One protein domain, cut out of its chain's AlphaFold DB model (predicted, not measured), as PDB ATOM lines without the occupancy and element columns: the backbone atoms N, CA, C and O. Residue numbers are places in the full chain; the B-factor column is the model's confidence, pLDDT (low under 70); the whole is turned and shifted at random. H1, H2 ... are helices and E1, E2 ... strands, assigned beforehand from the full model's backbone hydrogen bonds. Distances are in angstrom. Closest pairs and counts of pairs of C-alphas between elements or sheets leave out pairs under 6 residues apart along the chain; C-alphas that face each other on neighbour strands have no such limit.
ATOM      1  N   PHE A  13     153.382 192.326 128.587       96.88
ATOM      2  CA  PHE A  13     151.980 192.714 128.462       96.88
ATOM      3  C   PHE A  13     151.163 191.634 127.755       96.88
ATOM      4  O   PHE A  13     151.658 190.948 126.864       96.88
ATOM      5  N   GLY A  14     149.896 191.494 128.131       93.62
ATOM      6  CA  GLY A  14     148.954 190.569 127.507       93.62
ATOM      7  C   GLY A  14     147.619 191.247 127.219       93.62
ATOM      8  O   GLY A  14     147.280 192.264 127.815       93.62
ATOM      9  N   GLY A  15     146.844 190.668 126.308       92.88
ATOM     10  CA  GLY A  15     145.533 191.194 125.912       92.88
ATOM     11  C   GLY A  15     145.193 190.822 124.477       92.88
ATOM     12  O   GLY A  15     146.071 190.828 123.623       92.88
ATOM     13  N   ALA A  16     143.944 190.436 124.207       91.12
ATOM     14  CA  ALA A  16     143.532 189.846 122.925       91.12
ATOM     15  C   ALA A  16     142.747 190.766 121.987       91.12
ATOM     16  O   ALA A  16     142.413 190.361 120.879       91.12
ATOM     17  N   SER A  17     142.434 191.983 122.422       94.06
ATOM     18  CA  SER A  17     141.783 192.960 121.556       94.06
ATOM     19  C   SER A  17     142.768 193.505 120.520       94.06
ATOM     20  O   SER A  17     143.970 193.567 120.773       94.06
ATOM     21  N   GLY A  18     142.256 193.981 119.382       94.50
ATOM     22  CA  GLY A  18     143.093 194.648 118.379       94.50
ATOM     23  C   GLY A  18     143.873 195.835 118.958       94.50
ATOM     24  O   GLY A  18     145.057 195.977 118.686       94.50
ATOM     25  N   ALA A  19     143.252 196.626 119.843       96.12
ATOM     26  CA  ALA A  19     143.930 197.725 120.535       96.12
ATOM     27  C   ALA A  19     145.088 197.245 121.431       96.12
ATOM     28  O   ALA A  19     146.139 197.875 121.468       96.12
ATOM     29  N   ALA A  20     144.924 196.114 122.128       96.38
ATOM     30  CA  ALA A  20     146.007 195.529 122.915       96.38
ATOM     31  C   ALA A  20     147.143 194.998 122.025       96.38
ATOM     32  O   ALA A  20     148.305 195.101 122.407       96.38
ATOM     33  N   GLU A  21     146.822 194.457 120.842       95.62
ATOM     34  CA  GLU A  21     147.834 194.029 119.870       95.62
ATOM     35  C   GLU A  21     148.662 195.214 119.340       95.62
ATOM     36  O   GLU A  21     149.870 195.055 119.184       95.62
ATOM     37  N   GLU A  22     148.064 196.394 119.118       96.62
ATOM     38  CA  GLU A  22     148.823 197.605 118.735       96.62
ATOM     39  C   GLU A  22     149.763 198.073 119.854       96.62
ATOM     40  O   GLU A  22     150.957 198.256 119.626       96.62
ATOM     41  N   VAL A  23     149.261 198.178 121.092       97.62
ATOM     42  CA  VAL A  23     150.093 198.554 122.253       97.62
ATOM     43  C   VAL A  23     151.264 197.585 122.423       97.62
ATOM     44  O   VAL A  23     152.392 198.002 122.686       97.62
ATOM     45  N   ALA A  24     151.012 196.284 122.252       97.25
ATOM     46  CA  ALA A  24     152.054 195.272 122.324       97.25
ATOM     47  C   ALA A  24     153.109 195.449 121.222       97.25
ATOM     48  O   ALA A  24     154.305 195.405 121.514       97.25
ATOM     49  N   ALA A  25     152.670 195.661 119.978       97.25
ATOM     50  CA  ALA A  25     153.546 195.836 118.826       97.25
ATOM     51  C   ALA A  25     154.506 197.020 118.992       97.25
ATOM     52  O   ALA A  25     155.702 196.895 118.708       97.25
ATOM     53  N   GLU A  26     154.005 198.141 119.503       97.25
ATOM     54  CA  GLU A  26     154.775 199.377 119.587       97.25
ATOM     55  C   GLU A  26     155.676 199.451 120.830       97.25
ATOM     56  O   GLU A  26     156.819 199.896 120.725       97.25
ATOM     57  N   HIS A  27     155.211 198.983 121.995       96.31
ATOM     58  CA  HIS A  27     155.843 199.348 123.274       96.31
ATOM     59  C   HIS A  27     156.413 198.192 124.100       96.31
ATOM     60  O   HIS A  27     157.133 198.437 125.063       96.31
ATOM     61  N   VAL A  28     156.074 196.942 123.785       96.88
ATOM     62  CA  VAL A  28     156.296 195.808 124.701       96.88
ATOM     63  C   VAL A  28     157.433 194.922 124.203       96.88
ATOM     64  O   VAL A  28     157.616 194.788 122.993       96.88
ATOM     65  N   ASP A  29     158.195 194.315 125.113       96.94
ATOM     66  CA  ASP A  29     159.284 193.386 124.776       96.94
ATOM     67  C   ASP A  29     158.769 191.951 124.625       96.94
ATOM     68  O   ASP A  29     159.115 191.255 123.669       96.94
ATOM     69  N   THR A  30     157.885 191.522 125.536       97.62
ATOM     70  CA  THR A  30     157.256 190.192 125.511       97.62
ATOM     71  C   THR A  30     155.729 190.264 125.577       97.62
ATOM     72  O   THR A  30     155.158 190.722 126.570       97.62
ATOM     73  N   ASN A  31     155.042 189.738 124.556       97.31
ATOM     74  CA  ASN A  31     153.589 189.552 124.598       97.31
ATOM     75  C   ASN A  31     153.216 188.220 125.269       97.31
ATOM     76  O   ASN A  31     153.736 187.166 124.903       97.31
ATOM     77  N   LEU A  32     152.289 188.257 126.228       96.94
ATOM     78  CA  LEU A  32     151.790 187.082 126.940       96.94
ATOM     79  C   LEU A  32     150.405 186.669 126.429       96.94
ATOM     80  O   LEU A  32     149.444 187.441 126.487       96.94
ATOM     81  N   ALA A  33     150.301 185.424 125.966       94.44
ATOM     82  CA  ALA A  33     149.065 184.810 125.497       94.44
ATOM     83  C   ALA A  33     148.430 183.877 126.540       94.44
ATOM     84  O   ALA A  33     149.097 183.361 127.442       94.44
ATOM     85  N   TRP A  34     147.130 183.627 126.382       92.25
ATOM     86  CA  TRP A  34     146.393 182.609 127.131       92.25
ATOM     87  C   TRP A  34     146.462 181.248 126.425       92.25
ATOM     88  O   TRP A  34     146.865 181.163 125.266       92.25
ATOM     89  N   GLY A  35     146.070 180.185 127.132       90.81
ATOM     90  CA  GLY A  35     146.015 178.813 126.618       90.81
ATOM     91  C   GLY A  35     144.920 178.580 125.573       90.81
ATOM     92  O   GLY A  35     143.974 177.845 125.832       90.81
ATOM     93  N   GLU A  36     145.043 179.218 124.411       91.44
ATOM     94  CA  GLU A  36     144.238 178.958 123.213       91.44
ATOM     95  C   GLU A  36     144.757 177.715 122.463       91.44
ATOM     96  O   GLU A  36     145.839 177.196 122.751       91.44
ATOM     97  N   THR A  37     144.004 177.221 121.474       94.94
ATOM     98  CA  THR A  37     144.479 176.099 120.646       94.94
ATOM     99  C   THR A  37     145.722 176.487 119.828       94.94
ATOM    100  O   THR A  37     145.868 177.658 119.461       94.94
ATOM    101  N   PRO A  38     146.586 175.524 119.443       95.06
ATOM    102  CA  PRO A  38     147.773 175.798 118.628       95.06
ATOM    103  C   PRO A  38     147.493 176.583 117.333       95.06
ATOM    104  O   PRO A  38     148.274 177.453 116.955       95.06
ATOM    105  N   ALA A  39     146.364 176.319 116.668       96.50
ATOM    106  CA  ALA A  39     145.989 177.020 115.440       96.50
ATOM    107  C   ALA A  39     145.583 178.482 115.699       96.50
ATOM    108  O   ALA A  39     146.009 179.382 114.974       96.50
ATOM    109  N   GLN A  40     144.798 178.728 116.753       94.50
ATOM    110  CA  GLN A  40     144.375 180.080 117.134       94.50
ATOM    111  C   GLN A  40     145.573 180.937 117.545       94.50
ATOM    112  O   GLN A  40     145.706 182.075 117.085       94.50
ATOM    113  N   ILE A  41     146.477 180.376 118.358       95.12
ATOM    114  CA  ILE A  41     147.660 181.112 118.798       95.12
ATOM    115  C   ILE A  41     148.606 181.390 117.628       95.12
ATOM    116  O   ILE A  41     149.088 182.510 117.515       95.12
ATOM    117  N   ALA A  42     148.812 180.446 116.702       95.50
ATOM    118  CA  ALA A  42     149.634 180.674 115.511       95.50
ATOM    119  C   ALA A  42     149.140 181.880 114.693       95.50
ATOM    120  O   ALA A  42     149.904 182.813 114.447       95.50
ATOM    121  N   GLN A  43     147.839 181.922 114.379       95.44
ATOM    122  CA  GLN A  43     147.242 183.030 113.629       95.44
ATOM    123  C   GLN A  43     147.432 184.377 114.341       95.44
ATOM    124  O   GLN A  43     147.670 185.405 113.706       95.44
ATOM    125  N   ARG A  44     147.308 184.388 115.668       94.12
ATOM    126  CA  ARG A  44     147.505 185.585 116.486       94.12
ATOM    127  C   ARG A  44     148.965 186.041 116.507       94.12
ATOM    128  O   ARG A  44     149.228 187.233 116.352       94.12
ATOM    129  N   LEU A  45     149.904 185.115 116.688       95.31
ATOM    130  CA  LEU A  45     151.336 185.417 116.695       95.31
ATOM    131  C   LEU A  45     151.783 186.018 115.361       95.31
ATOM    132  O   LEU A  45     152.557 186.970 115.360       95.31
ATOM    133  N   ASP A  46     151.256 185.529 114.239       96.69
ATOM    134  CA  ASP A  46     151.588 186.067 112.917       96.69
ATOM    135  C   ASP A  46     151.099 187.509 112.734       96.69
ATOM    136  O   ASP A  46     151.845 188.352 112.233       96.69
ATOM    137  N   ARG A  47     149.895 187.839 113.227       95.94
ATOM    138  CA  ARG A  47     149.414 189.232 113.242       95.94
ATOM    139  C   ARG A  47     150.300 190.135 114.097       95.94
ATOM    140  O   ARG A  47     150.666 191.216 113.646       95.94
ATOM    141  N   LEU A  48     150.656 189.701 115.306       96.94
ATOM    142  CA  LEU A  48     151.523 190.470 116.206       96.94
ATOM    143  C   LEU A  48     152.920 190.676 115.619       96.94
ATOM    144  O   LEU A  48     153.444 191.783 115.690       96.94
ATOM    145  N   ARG A  49     153.504 189.648 114.991       97.56
ATOM    146  CA  ARG A  49     154.789 189.759 114.283       97.56
ATOM    147  C   ARG A  49     154.719 190.779 113.151       97.56
ATOM    148  O   ARG A  49     155.613 191.611 113.046       97.56
ATOM    149  N   ALA A  50     153.664 190.740 112.337       97.69
ATOM    150  CA  ALA A  50     153.483 191.691 111.243       97.69
ATOM    151  C   ALA A  50     153.346 193.136 111.753       97.69
ATOM    152  O   ALA A  50     153.976 194.039 111.206       97.69
ATOM    153  N   ARG A  51     152.582 193.350 112.833       97.50
ATOM    154  CA  ARG A  51     152.443 194.666 113.481       97.50
ATOM    155  C   ARG A  51     153.776 195.148 114.050       97.50
ATOM    156  O   ARG A  51     154.200 196.252 113.742       97.50
ATOM    157  N   ALA A  52     154.486 194.301 114.796       97.88
ATOM    158  CA  ALA A  52     155.808 194.620 115.342       97.88
ATOM    159  C   ALA A  52     156.799 195.031 114.244       97.88
ATOM    160  O   ALA A  52     157.491 196.043 114.367       97.88
ATOM    161  N   ALA A  53     156.817 194.276 113.140       98.00
ATOM    162  CA  ALA A  53     157.675 194.543 111.994       98.00
ATOM    163  C   ALA A  53     157.355 195.890 111.326       98.00
ATOM    164  O   ALA A  53     158.278 196.570 110.882       98.00
ATOM    165  N   ALA A  54     156.087 196.320 111.312       97.38
ATOM    166  CA  ALA A  54     155.701 197.649 110.829       97.38
ATOM    167  C   ALA A  54     156.297 198.793 111.677       97.38
ATOM    168  O   ALA A  54     156.516 199.883 111.154       97.38
ATOM    169  N   HIS A  55     156.634 198.530 112.944       97.19
ATOM    170  CA  HIS A  55     157.369 199.447 113.824       97.19
ATOM    171  C   HIS A  55     158.891 199.201 113.833       97.19
ATOM    172  O   HIS A  55     159.606 199.800 114.633       97.19
ATOM    173  N   GLY A  56     159.410 198.305 112.984       97.75
ATOM    174  CA  GLY A  56     160.829 197.929 112.979       97.75
ATOM    175  C   GLY A  56     161.273 197.162 114.231       97.75
ATOM    176  O   GLY A  56     162.463 197.137 114.543       97.75
ATOM    177  N   ARG A  57     160.335 196.549 114.965       97.12
ATOM    178  CA  ARG A  57     160.588 195.819 116.215       97.12
ATOM    179  C   ARG A  57     160.421 194.314 116.020       97.12
ATOM    180  O   ARG A  57     159.667 193.851 115.169       97.12
ATOM    181  N   THR A  58     161.100 193.541 116.864       96.31
ATOM    182  CA  THR A  58     160.882 192.095 117.003       96.31
ATOM    183  C   THR A  58     160.351 191.820 118.401       96.31
ATOM    184  O   THR A  58     160.953 192.245 119.381       96.31
ATOM    185  N   LEU A  59     159.223 191.119 118.486       95.50
ATOM    186  CA  LEU A  59     158.547 190.794 119.741       95.50
ATOM    187  C   LEU A  59     158.922 189.390 120.222       95.50
ATOM    188  O   LEU A  59     158.965 188.446 119.428       95.50
ATOM    189  N   GLN A  60     159.134 189.248 121.529       97.56
ATOM    190  CA  GLN A  60     159.168 187.949 122.196       97.56
ATOM    191  C   GLN A  60     157.753 187.537 122.623       97.56
ATOM    192  O   GLN A  60     156.842 188.363 122.730       97.56
ATOM    193  N   PHE A  61     157.555 186.243 122.870       96.94
ATOM    194  CA  PHE A  61     156.246 185.688 123.207       96.94
ATOM    195  C   PHE A  61     156.338 184.720 124.381       96.94
ATOM    196  O   PHE A  61     157.270 183.922 124.465       96.94
ATOM    197  N   GLY A  62     155.331 184.755 125.248       96.44
ATOM    198  CA  GLY A  62     155.114 183.770 126.302       96.44
ATOM    199  C   GLY A  62     153.660 183.305 126.326       96.44
ATOM    200  O   GLY A  62     152.771 183.973 125.799       96.44
ATOM    201  N   ILE A  63     153.406 182.154 126.947       95.62
ATOM    202  CA  ILE A  63     152.057 181.602 127.099       95.62
ATOM    203  C   ILE A  63     151.802 181.209 128.551       95.62
ATOM    204  O   ILE A  63     152.639 180.583 129.203       95.62
ATOM    205  N   ARG A  64     150.626 181.572 129.067       95.62
ATOM    206  CA  ARG A  64     150.184 181.183 130.403       95.62
ATOM    207  C   ARG A  64     149.358 179.907 130.326       95.62
ATOM    208  O   ARG A  64     148.221 179.920 129.863       95.62
ATOM    209  N   LEU A  65     149.915 178.824 130.859       96.12
ATOM    210  CA  LEU A  65     149.232 177.544 131.029       96.12
ATOM    211  C   LEU A  65     149.214 177.149 132.504       96.12
ATOM    212  O   LEU A  65     150.135 177.473 133.255       96.12
ATOM    213  N   HIS A  66     148.154 176.462 132.922       95.38
ATOM    214  CA  HIS A  66     148.162 175.670 134.147       95.38
ATOM    215  C   HIS A  66     148.445 174.226 133.752       95.38
ATOM    216  O   HIS A  66     147.793 173.697 132.856       95.38
ATOM    217  N   VAL A  67     149.428 173.607 134.398       96.25
ATOM    218  CA  VAL A  67     149.854 172.243 134.084       96.25
ATOM    219  C   VAL A  67     149.646 171.374 135.315       96.25
ATOM    220  O   VAL A  67     150.145 171.689 136.394       96.25
ATOM    221  N   ILE A  68     148.919 170.272 135.143       97.44
ATOM    222  CA  ILE A  68     148.776 169.217 136.148       97.44
ATOM    223  C   ILE A  68     149.584 168.022 135.645       97.44
ATOM    224  O   ILE A  68     149.148 167.307 134.749       97.44
ATOM    225  N   SER A  69     150.784 167.830 136.192       97.94
ATOM    226  CA  SER A  69     151.673 166.717 135.834       97.94
ATOM    227  C   SER A  69     151.676 165.649 136.928       97.94
ATOM    228  O   SER A  69     151.752 165.988 138.109       97.94
ATOM    229  N   ARG A  70     151.573 164.372 136.549       98.25
ATOM    230  CA  ARG A  70     151.639 163.192 137.426       98.25
ATOM    231  C   ARG A  70     152.356 162.054 136.701       98.25
ATOM    232  O   ARG A  70     152.558 162.145 135.491       98.25
ATOM    233  N   ASP A  71     152.687 160.995 137.437       98.31
ATOM    234  CA  ASP A  71     153.383 159.814 136.911       98.31
ATOM    235  C   ASP A  71     152.611 159.151 135.762       98.31
ATOM    236  O   ASP A  71     153.214 158.670 134.802       98.31
ATOM    237  N   THR A  72     151.273 159.180 135.814       98.50
ATOM    238  CA  THR A  72     150.412 158.746 134.711       98.50
ATOM    239  C   THR A  72     149.384 159.808 134.317       98.50
ATOM    240  O   THR A  72     148.997 160.677 135.101       98.50
ATOM    241  N   SER A  73     148.889 159.707 133.080       98.25
ATOM    242  CA  SER A  73     147.793 160.555 132.588       98.25
ATOM    243  C   SER A  73     146.518 160.385 133.426       98.25
ATOM    244  O   SER A  73     145.858 161.369 133.752       98.25
ATOM    245  N   ALA A  74     146.202 159.151 133.836       98.38
ATOM    246  CA  ALA A  74     145.033 158.864 134.666       98.38
ATOM    247  C   ALA A  74     145.109 159.590 136.020       98.38
ATOM    248  O   ALA A  74     144.129 160.202 136.442       98.38
ATOM    249  N   ASP A  75     146.287 159.610 136.650       98.50
ATOM    250  CA  ASP A  75     146.497 160.318 137.917       98.50
ATOM    251  C   ASP A  75     146.363 161.839 137.760       98.50
ATOM    252  O   ASP A  75     145.844 162.521 138.650       98.50
ATOM    253  N   ALA A  76     146.820 162.393 136.632       98.50
ATOM    254  CA  ALA A  76     146.685 163.820 136.342       98.50
ATOM    255  C   ALA A  76     145.211 164.229 136.212       98.50
ATOM    256  O   ALA A  76     144.794 165.216 136.823       98.50
ATOM    257  N   TRP A  77     144.413 163.438 135.491       97.81
ATOM    258  CA  TRP A  77     142.972 163.658 135.359       97.81
ATOM    259  C   TRP A  77     142.233 163.479 136.684       97.81
ATOM    260  O   TRP A  77     141.468 164.360 137.065       97.81
ATOM    261  N   ALA A  78     142.526 162.423 137.446       97.69
ATOM    262  CA  ALA A  78     141.944 162.232 138.775       97.69
ATOM    263  C   ALA A  78     142.245 163.418 139.711       97.69
ATOM    264  O   ALA A  78     141.398 163.839 140.501       97.69
ATOM    265  N   HIS A  79     143.442 164.006 139.606       97.38
ATOM    266  CA  HIS A  79     143.771 165.206 140.363       97.38
ATOM    267  C   HIS A  79     142.988 166.440 139.899       97.38
ATOM    268  O   HIS A  79     142.582 167.233 140.748       97.38
ATOM    269  N   ALA A  80     142.781 166.611 138.590       96.62
ATOM    270  CA  ALA A  80     141.969 167.694 138.044       96.62
ATOM    271  C   ALA A  80     140.516 167.609 138.543       96.62
ATOM    272  O   ALA A  80     139.995 168.601 139.050       96.62
ATOM    273  N   GLU A  81     139.915 166.417 138.515       95.94
ATOM    274  CA  GLU A  81     138.557 166.177 139.027       95.94
ATOM    275  C   GLU A  81     138.431 166.532 140.514       95.94
ATOM    276  O   GLU A  81     137.491 167.203 140.932       95.94
ATOM    277  N   ARG A  82     139.433 166.175 141.325       95.00
ATOM    278  CA  ARG A  82     139.472 166.541 142.750       95.00
ATOM    279  C   ARG A  82     139.567 168.056 142.978       95.00
ATOM    280  O   ARG A  82     139.088 168.556 143.992       95.00
ATOM    281  N   LEU A  83     140.237 168.799 142.093       94.25
ATOM    282  CA  LEU A  83     140.261 170.265 142.182       94.25
ATOM    283  C   LEU A  83     138.879 170.840 141.850       94.25
ATOM    284  O   LEU A  83     138.394 171.706 142.576       94.25
ATOM    285  N   LEU A  84     138.233 170.317 140.807       92.25
ATOM    286  CA  LEU A  84     136.893 170.735 140.399       92.25
ATOM    287  C   LEU A  84     135.838 170.422 141.463       92.25
ATOM    288  O   LEU A  84     134.985 171.263 141.717       92.25
ATOM    289  N   SER A  85     135.945 169.290 142.164       92.06
ATOM    290  CA  SER A  85     134.986 168.901 143.209       92.06
ATOM    291  C   SER A  85     134.921 169.868 144.400       92.06
ATOM    292  O   SER A  85     134.034 169.745 145.238       92.06
ATOM    293  N   SER A  86     135.885 170.786 144.524       86.00
ATOM    294  CA  SER A  86     135.921 171.823 145.566       86.00
ATOM    295  C   SER A  86     135.277 173.151 145.147       86.00
ATOM    296  O   SER A  86     135.166 174.060 145.969       86.00
TER     297      SER A  86
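Overview. This is residues 13 to 86 of the 91 residues of the protein "Alkanesulfonate monooxygenase" of Enterococcus faecium (UniProt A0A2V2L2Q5). A small body, the two-stranded parallel sheet E1 E2 with H2 over one face and H1 beside E1 and packed on H2, is joined by the extended link 65 to 72 to H3, set far off at one end. The 74 printed residues hold H1, E1, H2, E2, H3 in that order, class mixed. The whole is only just loose, close to extended, radius of gyration of the C-alphas 16.6 A, spans 47 by 22 by 19 A.

Along the chain. H1, residues 18 to 27, spans 14.4 A from C-alpha 18 at (143.093, 194.648, 118.379). E1 is 30 to 34, 13.3 A; H2 38 to 54, 24.5 A; E2 60 to 64, 13.9 A. H3, 73 to 84, 16.8 A, ends at (136.893, 170.735, 140.399).

Arrangement. E1, H2, E2 form a strand-helix-strand unit, two parallel neighbour strands with a helix between, its crossover right-handed. N 33 and O 62 are 2.9 A apart, within hydrogen-bond range. H2 touches H1 with residues 48 to 52 alone, closest C-alphas Ala 25 and Ala 52, 4.3 A, at a steep tilt of 51 degrees, the same way. H2 and E2 are near each other, with 6 pairs of C-alphas within 10 A. H3 is apart from H1, E1 and H2. In H1, H2 and H3 every O i to N i+4 pair is within hydrogen-bond range.

Size, cuts and confidence. The C-alphas farthest apart, Gly 56 and Ser 85, are 49.2 A apart. The printed part has no cut; no link is long. Residues 81 to 86, of which 81 to 84 belong to H3, stand free. No printed residue is under 70 in pLDDT.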